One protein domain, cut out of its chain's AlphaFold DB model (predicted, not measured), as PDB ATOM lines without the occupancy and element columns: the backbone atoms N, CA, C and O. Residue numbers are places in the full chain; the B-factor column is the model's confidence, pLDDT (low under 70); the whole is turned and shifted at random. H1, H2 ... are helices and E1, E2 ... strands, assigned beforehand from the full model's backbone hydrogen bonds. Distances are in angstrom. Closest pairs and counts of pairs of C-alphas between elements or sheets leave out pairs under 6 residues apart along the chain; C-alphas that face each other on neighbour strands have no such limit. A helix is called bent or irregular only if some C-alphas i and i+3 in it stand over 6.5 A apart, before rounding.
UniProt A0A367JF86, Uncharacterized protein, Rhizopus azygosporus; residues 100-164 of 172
ATOM      1  N   ASP A 100     233.326 157.751 400.284       83.31
ATOM      2  CA  ASP A 100     232.085 158.002 399.549       83.31
ATOM      3  C   ASP A 100     231.365 159.251 400.071       83.31
ATOM      4  O   ASP A 100     231.313 159.516 401.271       83.31
ATOM      5  N   GLY A 101     230.818 160.049 399.151       85.00
ATOM      6  CA  GLY A 101     230.078 161.272 399.481       85.00
ATOM      7  C   GLY A 101     230.933 162.444 399.979       85.00
ATOM      8  O   GLY A 101     230.398 163.537 400.158       85.00
ATOM      9  N   VAL A 102     232.248 162.272 400.151       87.00
ATOM     10  CA  VAL A 102     233.136 163.337 400.633       87.00
ATOM     11  C   VAL A 102     233.832 164.029 399.465       87.00
ATOM     12  O   VAL A 102     234.451 163.405 398.601       87.00
ATOM     13  N   PHE A 103     233.742 165.355 399.432       89.69
ATOM     14  CA  PHE A 103     234.420 166.179 398.444       89.69
ATOM     15  C   PHE A 103     234.822 167.525 399.029       89.69
ATOM     16  O   PHE A 103     234.293 167.992 400.035       89.69
ATOM     17  N   THR A 104     235.759 168.170 398.351       91.56
ATOM     18  CA  THR A 104     236.206 169.522 398.662       91.56
ATOM     19  C   THR A 104     235.810 170.458 397.545       91.56
ATOM     20  O   THR A 104     236.086 170.204 396.371       91.56
ATOM     21  N   ASN A 105     235.179 171.555 397.939       93.50
ATOM     22  CA  ASN A 105     234.845 172.650 397.054       93.50
ATOM     23  C   ASN A 105     235.460 173.923 397.614       93.50
ATOM     24  O   ASN A 105     235.078 174.392 398.686       93.50
ATOM     25  N   GLN A 106     236.435 174.463 396.903       92.81
ATOM     26  CA  GLN A 106     237.052 175.723 397.257       92.81
ATOM     27  C   GLN A 106     236.969 176.667 396.070       92.81
ATOM     28  O   GLN A 106     237.334 176.307 394.956       92.81
ATOM     29  N   ARG A 107     236.498 177.892 396.313       92.81
ATOM     30  CA  ARG A 107     236.366 178.920 395.279       92.81
ATOM     31  C   ARG A 107     237.729 179.255 394.660       92.81
ATOM     32  O   ARG A 107     238.716 179.397 395.379       92.81
ATOM     33  N   GLN A 108     237.752 179.415 393.337       93.88
ATOM     34  CA  GLN A 108     238.916 179.908 392.601       93.88
ATOM     35  C   GLN A 108     239.258 181.337 393.044       93.88
ATOM     36  O   GLN A 108     238.381 182.202 393.113       93.88
ATOM     37  N   TYR A 109     240.531 181.581 393.349       93.25
ATOM     38  CA  TYR A 109     241.017 182.926 393.647       93.25
ATOM     39  C   TYR A 109     240.964 183.807 392.395       93.25
ATOM     40  O   TYR A 109     241.100 183.270 391.292       93.25
ATOM     41  N   PRO A 110     240.826 185.137 392.540       93.88
ATOM     42  CA  PRO A 110     240.969 186.056 391.417       93.88
ATOM     43  C   PRO A 110     242.302 185.820 390.696       93.88
ATOM     44  O   PRO A 110     243.365 185.842 391.321       93.88
ATOM     45  N   ILE A 111     242.232 185.560 389.393       91.62
ATOM     46  CA  ILE A 111     243.401 185.407 388.525       91.62
ATOM     47  C   ILE A 111     243.623 186.754 387.844       91.62
ATOM     48  O   ILE A 111     242.674 187.375 387.381       91.62
ATOM     49  N   ALA A 112     244.868 187.224 387.811       92.50
ATOM     50  CA  ALA A 112     245.204 188.448 387.094       92.50
ATOM     51  C   ALA A 112     245.037 188.246 385.579       92.50
ATOM     52  O   ALA A 112     245.487 187.227 385.055       92.50
ATOM     53  N   ASP A 113     244.493 189.239 384.873       93.62
ATOM     54  CA  ASP A 113     244.194 189.149 383.432       93.62
ATOM     55  C   ASP A 113     245.411 188.745 382.588       93.62
ATOM     56  O   ASP A 113     245.313 187.925 381.678       93.62
ATOM     57  N   ALA A 114     246.602 189.230 382.956       90.69
ATOM     58  CA  ALA A 114     247.861 188.883 382.293       90.69
ATOM     59  C   ALA A 114     248.222 187.381 382.367       90.69
ATOM     60  O   ALA A 114     249.067 186.914 381.605       90.69
ATOM     61  N   LEU A 115     247.614 186.624 383.287       90.12
ATOM     62  CA  LEU A 115     247.844 185.190 383.485       90.12
ATOM     63  C   LEU A 115     246.750 184.313 382.864       90.12
ATOM     64  O   LEU A 115     246.946 183.102 382.770       90.12
ATOM     65  N   MET A 116     245.644 184.894 382.389       89.75
ATOM     66  CA  MET A 116     244.562 184.147 381.735       89.75
ATOM     67  C   MET A 116     245.037 183.334 380.520       89.75
ATOM     68  O   MET A 116     244.702 182.152 380.448       89.75
ATOM     69  N   PRO A 117     245.930 183.846 379.643       88.50
ATOM     70  CA  PRO A 117     246.461 183.033 378.548       88.50
ATOM     71  C   PRO A 117     247.258 181.812 379.028       88.50
ATOM     72  O   PRO A 117     247.330 180.805 378.331       88.50
ATOM     73  N   VAL A 118     247.877 181.874 380.210       85.44
ATOM     74  CA  VAL A 118     248.600 180.731 380.797       85.44
ATOM     75  C   VAL A 118     247.623 179.742 381.437       85.44
ATOM     76  O   VAL A 118     247.883 178.541 381.438       85.44
ATOM     77  N   PHE A 119     246.508 180.240 381.973       84.25
ATOM     78  CA  PHE A 119     245.436 179.425 382.537       84.25
ATOM     79  C   PHE A 119     244.725 178.589 381.463       84.25
ATOM     80  O   PHE A 119     244.524 177.393 381.656       84.25
ATOM     81  N   GLU A 120     244.382 179.199 380.330       82.88
ATOM     82  CA  GLU A 120     243.530 178.587 379.300       82.88
ATOM     83  C   GLU A 120     244.290 177.657 378.343       82.88
ATOM     84  O   GLU A 120     243.755 176.637 377.924       82.88
ATOM     85  N   ASN A 121     245.558 177.956 378.036       74.12
ATOM     86  CA  ASN A 121     246.355 177.195 377.061       74.12
ATOM     87  C   ASN A 121     247.040 175.939 377.641       74.12
ATOM     88  O   ASN A 121     247.938 175.367 377.020       74.12
ATOM     89  N   GLY A 122     246.679 175.532 378.859       65.19
ATOM     90  CA  GLY A 122     247.214 174.328 379.492       65.19
ATOM     91  C   GLY A 122     246.641 173.029 378.912       65.19
ATOM     92  O   GLY A 122     245.723 173.021 378.100       65.19
ATOM     93  N   THR A 123     247.139 171.888 379.395       67.12
ATOM     94  CA  THR A 123     246.551 170.552 379.157       67.12
ATOM     95  C   THR A 123     245.295 170.348 380.020       67.12
ATOM     96  O   THR A 123     245.188 169.377 380.764       67.12
ATOM     97  N   ILE A 124     244.375 171.314 380.017       73.75
ATOM     98  CA  ILE A 124     243.137 171.269 380.797       73.75
ATOM     99  C   ILE A 124     242.010 170.889 379.843       73.75
ATOM    100  O   ILE A 124     241.800 171.538 378.824       73.75
ATOM    101  N   ILE A 125     241.287 169.826 380.179       79.88
ATOM    102  CA  ILE A 125     240.063 169.439 379.481       79.88
ATOM    103  C   ILE A 125     238.856 169.991 380.233       79.88
ATOM    104  O   ILE A 125     238.876 170.105 381.461       79.88
ATOM    105  N   LEU A 126     237.794 170.320 379.498       81.12
ATOM    106  CA  LEU A 126     236.529 170.714 380.107       81.12
ATOM    107  C   LEU A 126     236.007 169.569 380.982       81.12
ATOM    108  O   LEU A 126     235.845 168.440 380.521       81.12
ATOM    109  N   ALA A 127     235.751 169.872 382.252       83.94
ATOM    110  CA  ALA A 127     235.171 168.921 383.183       83.94
ATOM    111  C   ALA A 127     233.643 168.926 383.068       83.94
ATOM    112  O   ALA A 127     233.017 169.976 382.912       83.94
ATOM    113  N   THR A 128     233.026 167.754 383.219       89.38
ATOM    114  CA  THR A 128     231.591 167.660 383.510       89.38
ATOM    115  C   THR A 128     231.286 168.445 384.794       89.38
ATOM    116  O   THR A 128     232.125 168.449 385.699       89.38
ATOM    117  N   PRO A 129     230.118 169.097 384.926       88.44
ATOM    118  CA  PRO A 129     229.758 169.789 386.159       88.44
ATOM    119  C   PRO A 129     229.867 168.857 387.372       88.44
ATOM    120  O   PRO A 129     229.191 167.832 387.448       88.44
ATOM    121  N   THR A 130     230.734 169.203 388.323       89.06
ATOM    122  CA  THR A 130     230.897 168.463 389.579       89.06
ATOM    123  C   THR A 130     230.962 169.433 390.754       89.06
ATOM    124  O   THR A 130     231.375 170.579 390.581       89.06
ATOM    125  N   PRO A 131     230.620 168.993 391.976       89.38
ATOM    126  CA  PRO A 131     230.752 169.832 393.163       89.38
ATOM    127  C   PRO A 131     232.212 169.984 393.632       89.38
ATOM    128  O   PRO A 131     232.455 170.535 394.702       89.38
ATOM    129  N   ARG A 132     233.194 169.467 392.880       90.38
ATOM    130  CA  ARG A 132     234.611 169.453 393.256       90.38
ATOM    131  C   ARG A 132     235.306 170.652 392.637       90.38
ATOM    132  O   ARG A 132     235.242 170.834 391.427       90.38
ATOM    133  N   ASN A 133     236.012 171.428 393.453       92.31
ATOM    134  CA  ASN A 133     236.861 172.492 392.933       92.31
ATOM    135  C   ASN A 133     238.072 172.733 393.828       92.31
ATOM    136  O   ASN A 133     237.963 172.756 395.057       92.31
ATOM    137  N   HIS A 134     239.211 172.966 393.185       92.38
ATOM    138  CA  HIS A 134     240.473 173.301 393.824       92.38
ATOM    139  C   HIS A 134     241.066 174.519 393.133       92.38
ATOM    140  O   HIS A 134     241.198 174.499 391.909       92.38
ATOM    141  N   PRO A 135     241.429 175.572 393.880       93.25
ATOM    142  CA  PRO A 135     241.929 176.778 393.262       93.25
ATOM    143  C   PRO A 135     243.300 176.534 392.638       93.25
ATOM    144  O   PRO A 135     244.138 175.813 393.187       93.25
ATOM    145  N   ILE A 136     243.537 177.196 391.517       92.19
ATOM    146  CA  ILE A 136     244.828 177.284 390.852       92.19
ATOM    147  C   ILE A 136     245.462 178.632 391.196       92.19
ATOM    148  O   ILE A 136     244.806 179.675 391.169       92.19
ATOM    149  N   THR A 137     246.745 178.605 391.529       91.75
ATOM    150  CA  THR A 137     247.594 179.787 391.703       91.75
ATOM    151  C   THR A 137     248.752 179.738 390.712       91.75
ATOM    152  O   THR A 137     248.943 178.741 390.019       91.75
ATOM    153  N   PHE A 138     249.527 180.816 390.613       92.06
ATOM    154  CA  PHE A 138     250.647 180.895 389.680       92.06
ATOM    155  C   PHE A 138     251.943 181.222 390.410       92.06
ATOM    156  O   PHE A 138     252.025 182.214 391.132       92.06
ATOM    157  N   ALA A 139     252.972 180.410 390.175       92.19
ATOM    158  CA  ALA A 139     254.315 180.649 390.688       92.19
ATOM    159  C   ALA A 139     255.265 181.048 389.546       92.19
ATOM    160  O   ALA A 139     255.297 180.365 388.519       92.19
ATOM    161  N   PRO A 140     256.067 182.120 389.681       92.25
ATOM    162  CA  PRO A 140     257.021 182.500 388.647       92.25
ATOM    163  C   PRO A 140     258.120 181.438 388.504       92.25
ATOM    164  O   PRO A 140     258.728 181.001 389.481       92.25
ATOM    165  N   LYS A 141     258.409 181.044 387.265       92.62
ATOM    166  CA  LYS A 141     259.541 180.189 386.907       92.62
ATOM    167  C   LYS A 141     260.791 181.051 386.752       92.62
ATOM    168  O   LYS A 141     260.739 182.091 386.099       92.62
ATOM    169  N   LYS A 142     261.908 180.598 387.318       93.00
ATOM    170  CA  LYS A 142     263.228 181.209 387.130       93.00
ATOM    171  C   LYS A 142     264.104 180.339 386.228       93.00
ATOM    172  O   LYS A 142     263.954 179.114 386.246       93.00
ATOM    173  N   ASP A 143     264.957 180.963 385.423       90.69
ATOM    174  CA  ASP A 143     266.073 180.277 384.762       90.69
ATOM    175  C   ASP A 143     267.240 180.042 385.737       90.69
ATOM    176  O   ASP A 143     267.189 180.429 386.908       90.69
ATOM    177  N   SER A 144     268.305 179.411 385.243       89.88
ATOM    178  CA  SER A 144     269.543 179.171 385.992       89.88
ATOM    179  C   SER A 144     270.242 180.455 386.457       89.88
ATOM    180  O   SER A 144     271.046 180.397 387.382       89.88
ATOM    181  N   ASN A 145     269.927 181.599 385.844       89.06
ATOM    182  CA  ASN A 145     270.481 182.913 386.172       89.06
ATOM    183  C   ASN A 145     269.561 183.710 387.121       89.06
ATOM    184  O   ASN A 145     269.894 184.823 387.516       89.06
ATOM    185  N   GLY A 146     268.402 183.155 387.496       86.94
ATOM    186  CA  GLY A 146     267.419 183.784 388.374       86.94
ATOM    187  C   GLY A 146     266.386 184.680 387.677       86.94
ATOM    188  O   GLY A 146     265.491 185.192 388.359       86.94
ATOM    189  N   ASN A 147     266.445 184.841 386.353       90.44
ATOM    190  CA  ASN A 147     265.498 185.657 385.592       90.44
ATOM    191  C   ASN A 147     264.150 184.948 385.443       90.44
ATOM    192  O   ASN A 147     264.077 183.728 385.282       90.44
ATOM    193  N   LYS A 148     263.059 185.721 385.465       87.81
ATOM    194  CA  LYS A 148     261.701 185.188 385.292       87.81
ATOM    195  C   LYS A 148     261.492 184.757 383.839       87.81
ATOM    196  O   LYS A 148     261.582 185.579 382.938       87.81
ATOM    197  N   THR A 149     261.176 183.482 383.626       88.81
ATOM    198  CA  THR A 149     260.982 182.890 382.287       88.81
ATOM    199  C   THR A 149     259.535 182.537 381.966       88.81
ATOM    200  O   THR A 149     259.209 182.265 380.817       88.81
ATOM    201  N   GLY A 150     258.656 182.519 382.964       89.12
ATOM    202  CA  GLY A 150     257.245 182.194 382.781       89.12
ATOM    203  C   GLY A 150     256.554 181.929 384.109       89.12
ATOM    204  O   GLY A 150     257.082 182.272 385.167       89.12
ATOM    205  N   PHE A 151     255.394 181.279 384.060       90.56
ATOM    206  CA  PHE A 151     254.610 180.923 385.240       90.56
ATOM    207  C   PHE A 151     254.277 179.435 385.251       90.56
ATOM    208  O   PHE A 151     254.099 178.810 384.208       90.56
ATOM    209  N   ARG A 152     254.217 178.865 386.452       89.94
ATOM    210  CA  ARG A 152     253.749 177.508 386.712       89.94
ATOM    211  C   ARG A 152     252.337 177.609 387.280       89.94
ATOM    212  O   ARG A 152     252.202 178.221 388.341       89.94
ATOM    213  N   PRO A 153     251.313 177.047 386.620       89.81
ATOM    214  CA  PRO A 153     250.037 176.832 387.280       89.81
ATOM    215  C   PRO A 153     250.244 175.806 388.399       89.81
ATOM    216  O   PRO A 153     250.828 174.739 388.197       89.81
ATOM    217  N   CYS A 154     249.808 176.153 389.600       90.44
ATOM    218  CA  CYS A 154     249.929 175.351 390.803       90.44
ATOM    219  C   CYS A 154     248.523 175.069 391.324       90.44
ATOM    220  O   CYS A 154     247.829 175.976 391.776       90.44
ATOM    221  N   LEU A 155     248.101 173.808 391.266       91.69
ATOM    222  CA  LEU A 155     246.882 173.378 391.939       91.69
ATOM    223  C   LEU A 155     247.080 173.515 393.455       91.69
ATOM    224  O   LEU A 155     248.166 173.217 393.954       91.69
ATOM    225  N   GLY A 156     246.052 173.945 394.187       91.38
ATOM    226  CA  GLY A 156     246.041 173.994 395.650       91.38
ATOM    227  C   GLY A 156     245.358 172.769 396.274       91.38
ATOM    228  O   GLY A 156     244.190 172.864 396.661       91.38
ATOM    229  N   PRO A 157     246.042 171.616 396.428       89.25
ATOM    230  CA  PRO A 157     245.425 170.373 396.880       89.25
ATOM    231  C   PRO A 157     245.281 170.281 398.403       89.25
ATOM    232  O   PRO A 157     244.919 169.225 398.900       89.25
ATOM    233  N   HIS A 158     245.560 171.336 399.178       88.62
ATOM    234  CA  HIS A 158     245.626 171.248 400.646       88.62
ATOM    235  C   HIS A 158     244.397 170.590 401.282       88.62
ATOM    236  O   HIS A 158     244.539 169.772 402.186       88.62
ATOM    237  N   ASN A 159     243.196 170.920 400.804       89.56
ATOM    238  CA  ASN A 159     241.969 170.309 401.307       89.56
ATOM    239  C   ASN A 159     241.760 168.883 400.773       89.56
ATOM    240  O   ASN A 159     241.285 168.038 401.522       89.56
ATOM    241  N   LEU A 160     242.180 168.590 399.536       89.50
ATOM    242  CA  LEU A 160     242.151 167.230 398.982       89.50
ATOM    243  C   LEU A 160     243.072 166.292 399.767       89.50
ATOM    244  O   LEU A 160     242.677 165.190 400.125       89.50
ATOM    245  N   ASN A 161     244.277 166.756 400.097       89.25
ATOM    246  CA  ASN A 161     245.291 165.975 400.802       89.25
ATOM    247  C   ASN A 161     244.852 165.547 402.207       89.25
ATOM    248  O   ASN A 161     245.363 164.557 402.713       89.25
ATOM    249  N   LYS A 162     243.905 166.262 402.830       88.69
ATOM    250  CA  LYS A 162     243.301 165.865 404.115       88.69
ATOM    251  C   LYS A 162     242.327 164.692 403.976       88.69
ATOM    252  O   LYS A 162     242.042 164.033 404.965       88.69
ATOM    253  N   LEU A 163     241.780 164.483 402.778       87.75
ATOM    254  CA  LEU A 163     240.810 163.426 402.485       87.75
ATOM    255  C   LEU A 163     241.459 162.160 401.927       87.75
ATOM    256  O   LEU A 163     240.870 161.084 401.999       87.75
ATOM    257  N   LEU A 164     242.643 162.297 401.329       85.62
ATOM    258  CA  LEU A 164     243.370 161.177 400.753       85.62
ATOM    259  C   LEU A 164     243.923 160.258 401.854       85.62
ATOM    260  O   LEU A 164     244.363 160.739 402.899       85.62
TER     261      LEU A 164
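AT A GLANCE: This is residues 100 to 164 of the 172 residues of an uncharacterized protein of Rhizopus azygosporus (UniProt A0A367JF86). A long, two-stranded hairpin, E1 and E2, has the short helix H1 near it and the tiny helix H2 just past the end of E2; the loop residues 123 to 129 stick out. The 65 printed residues run H1, E1, E2, H2, with an antiparallel sheet; the class is mixed, though under half of the residues are in named elements. The whole is loose, radius of gyration of the C-alphas 14.5 A, spanning 47 by 24 by 20 A.

IN THESE COORDINATES: E1, residues 136 to 142, is 19.2 A long from C-alpha 136 at (244.828, 177.284, 390.852). E2, residues 148 to 155, is 20.1 A long. H1 is residues 113 to 120; H2, residues 158 to 161, ends at C-alpha 161 (245.291, 165.975, 400.802).

HOW THE PARTS SIT: E1 and E2 are antiparallel at 152 degrees, with N 139 and O 152 3.0 A apart, within hydrogen-bond range. The closest C-alphas of H1 and E2, Phe 119 and Pro 153, are 7.1 A apart. H1 and E1 are near each other, with 6 pairs of C-alphas within 10 A. H2 is apart from H1 and E1. H1 is irregular, C-alphas 114 and 117 being 7.1 A apart; 2 of its 4 O i to N i+4 pairs are within hydrogen-bond range, and H2 is too short for one.

THE WHOLE: The printed part has no cut. The link H1 to E1 is long. Residues 122 to 123 are under pLDDT 70.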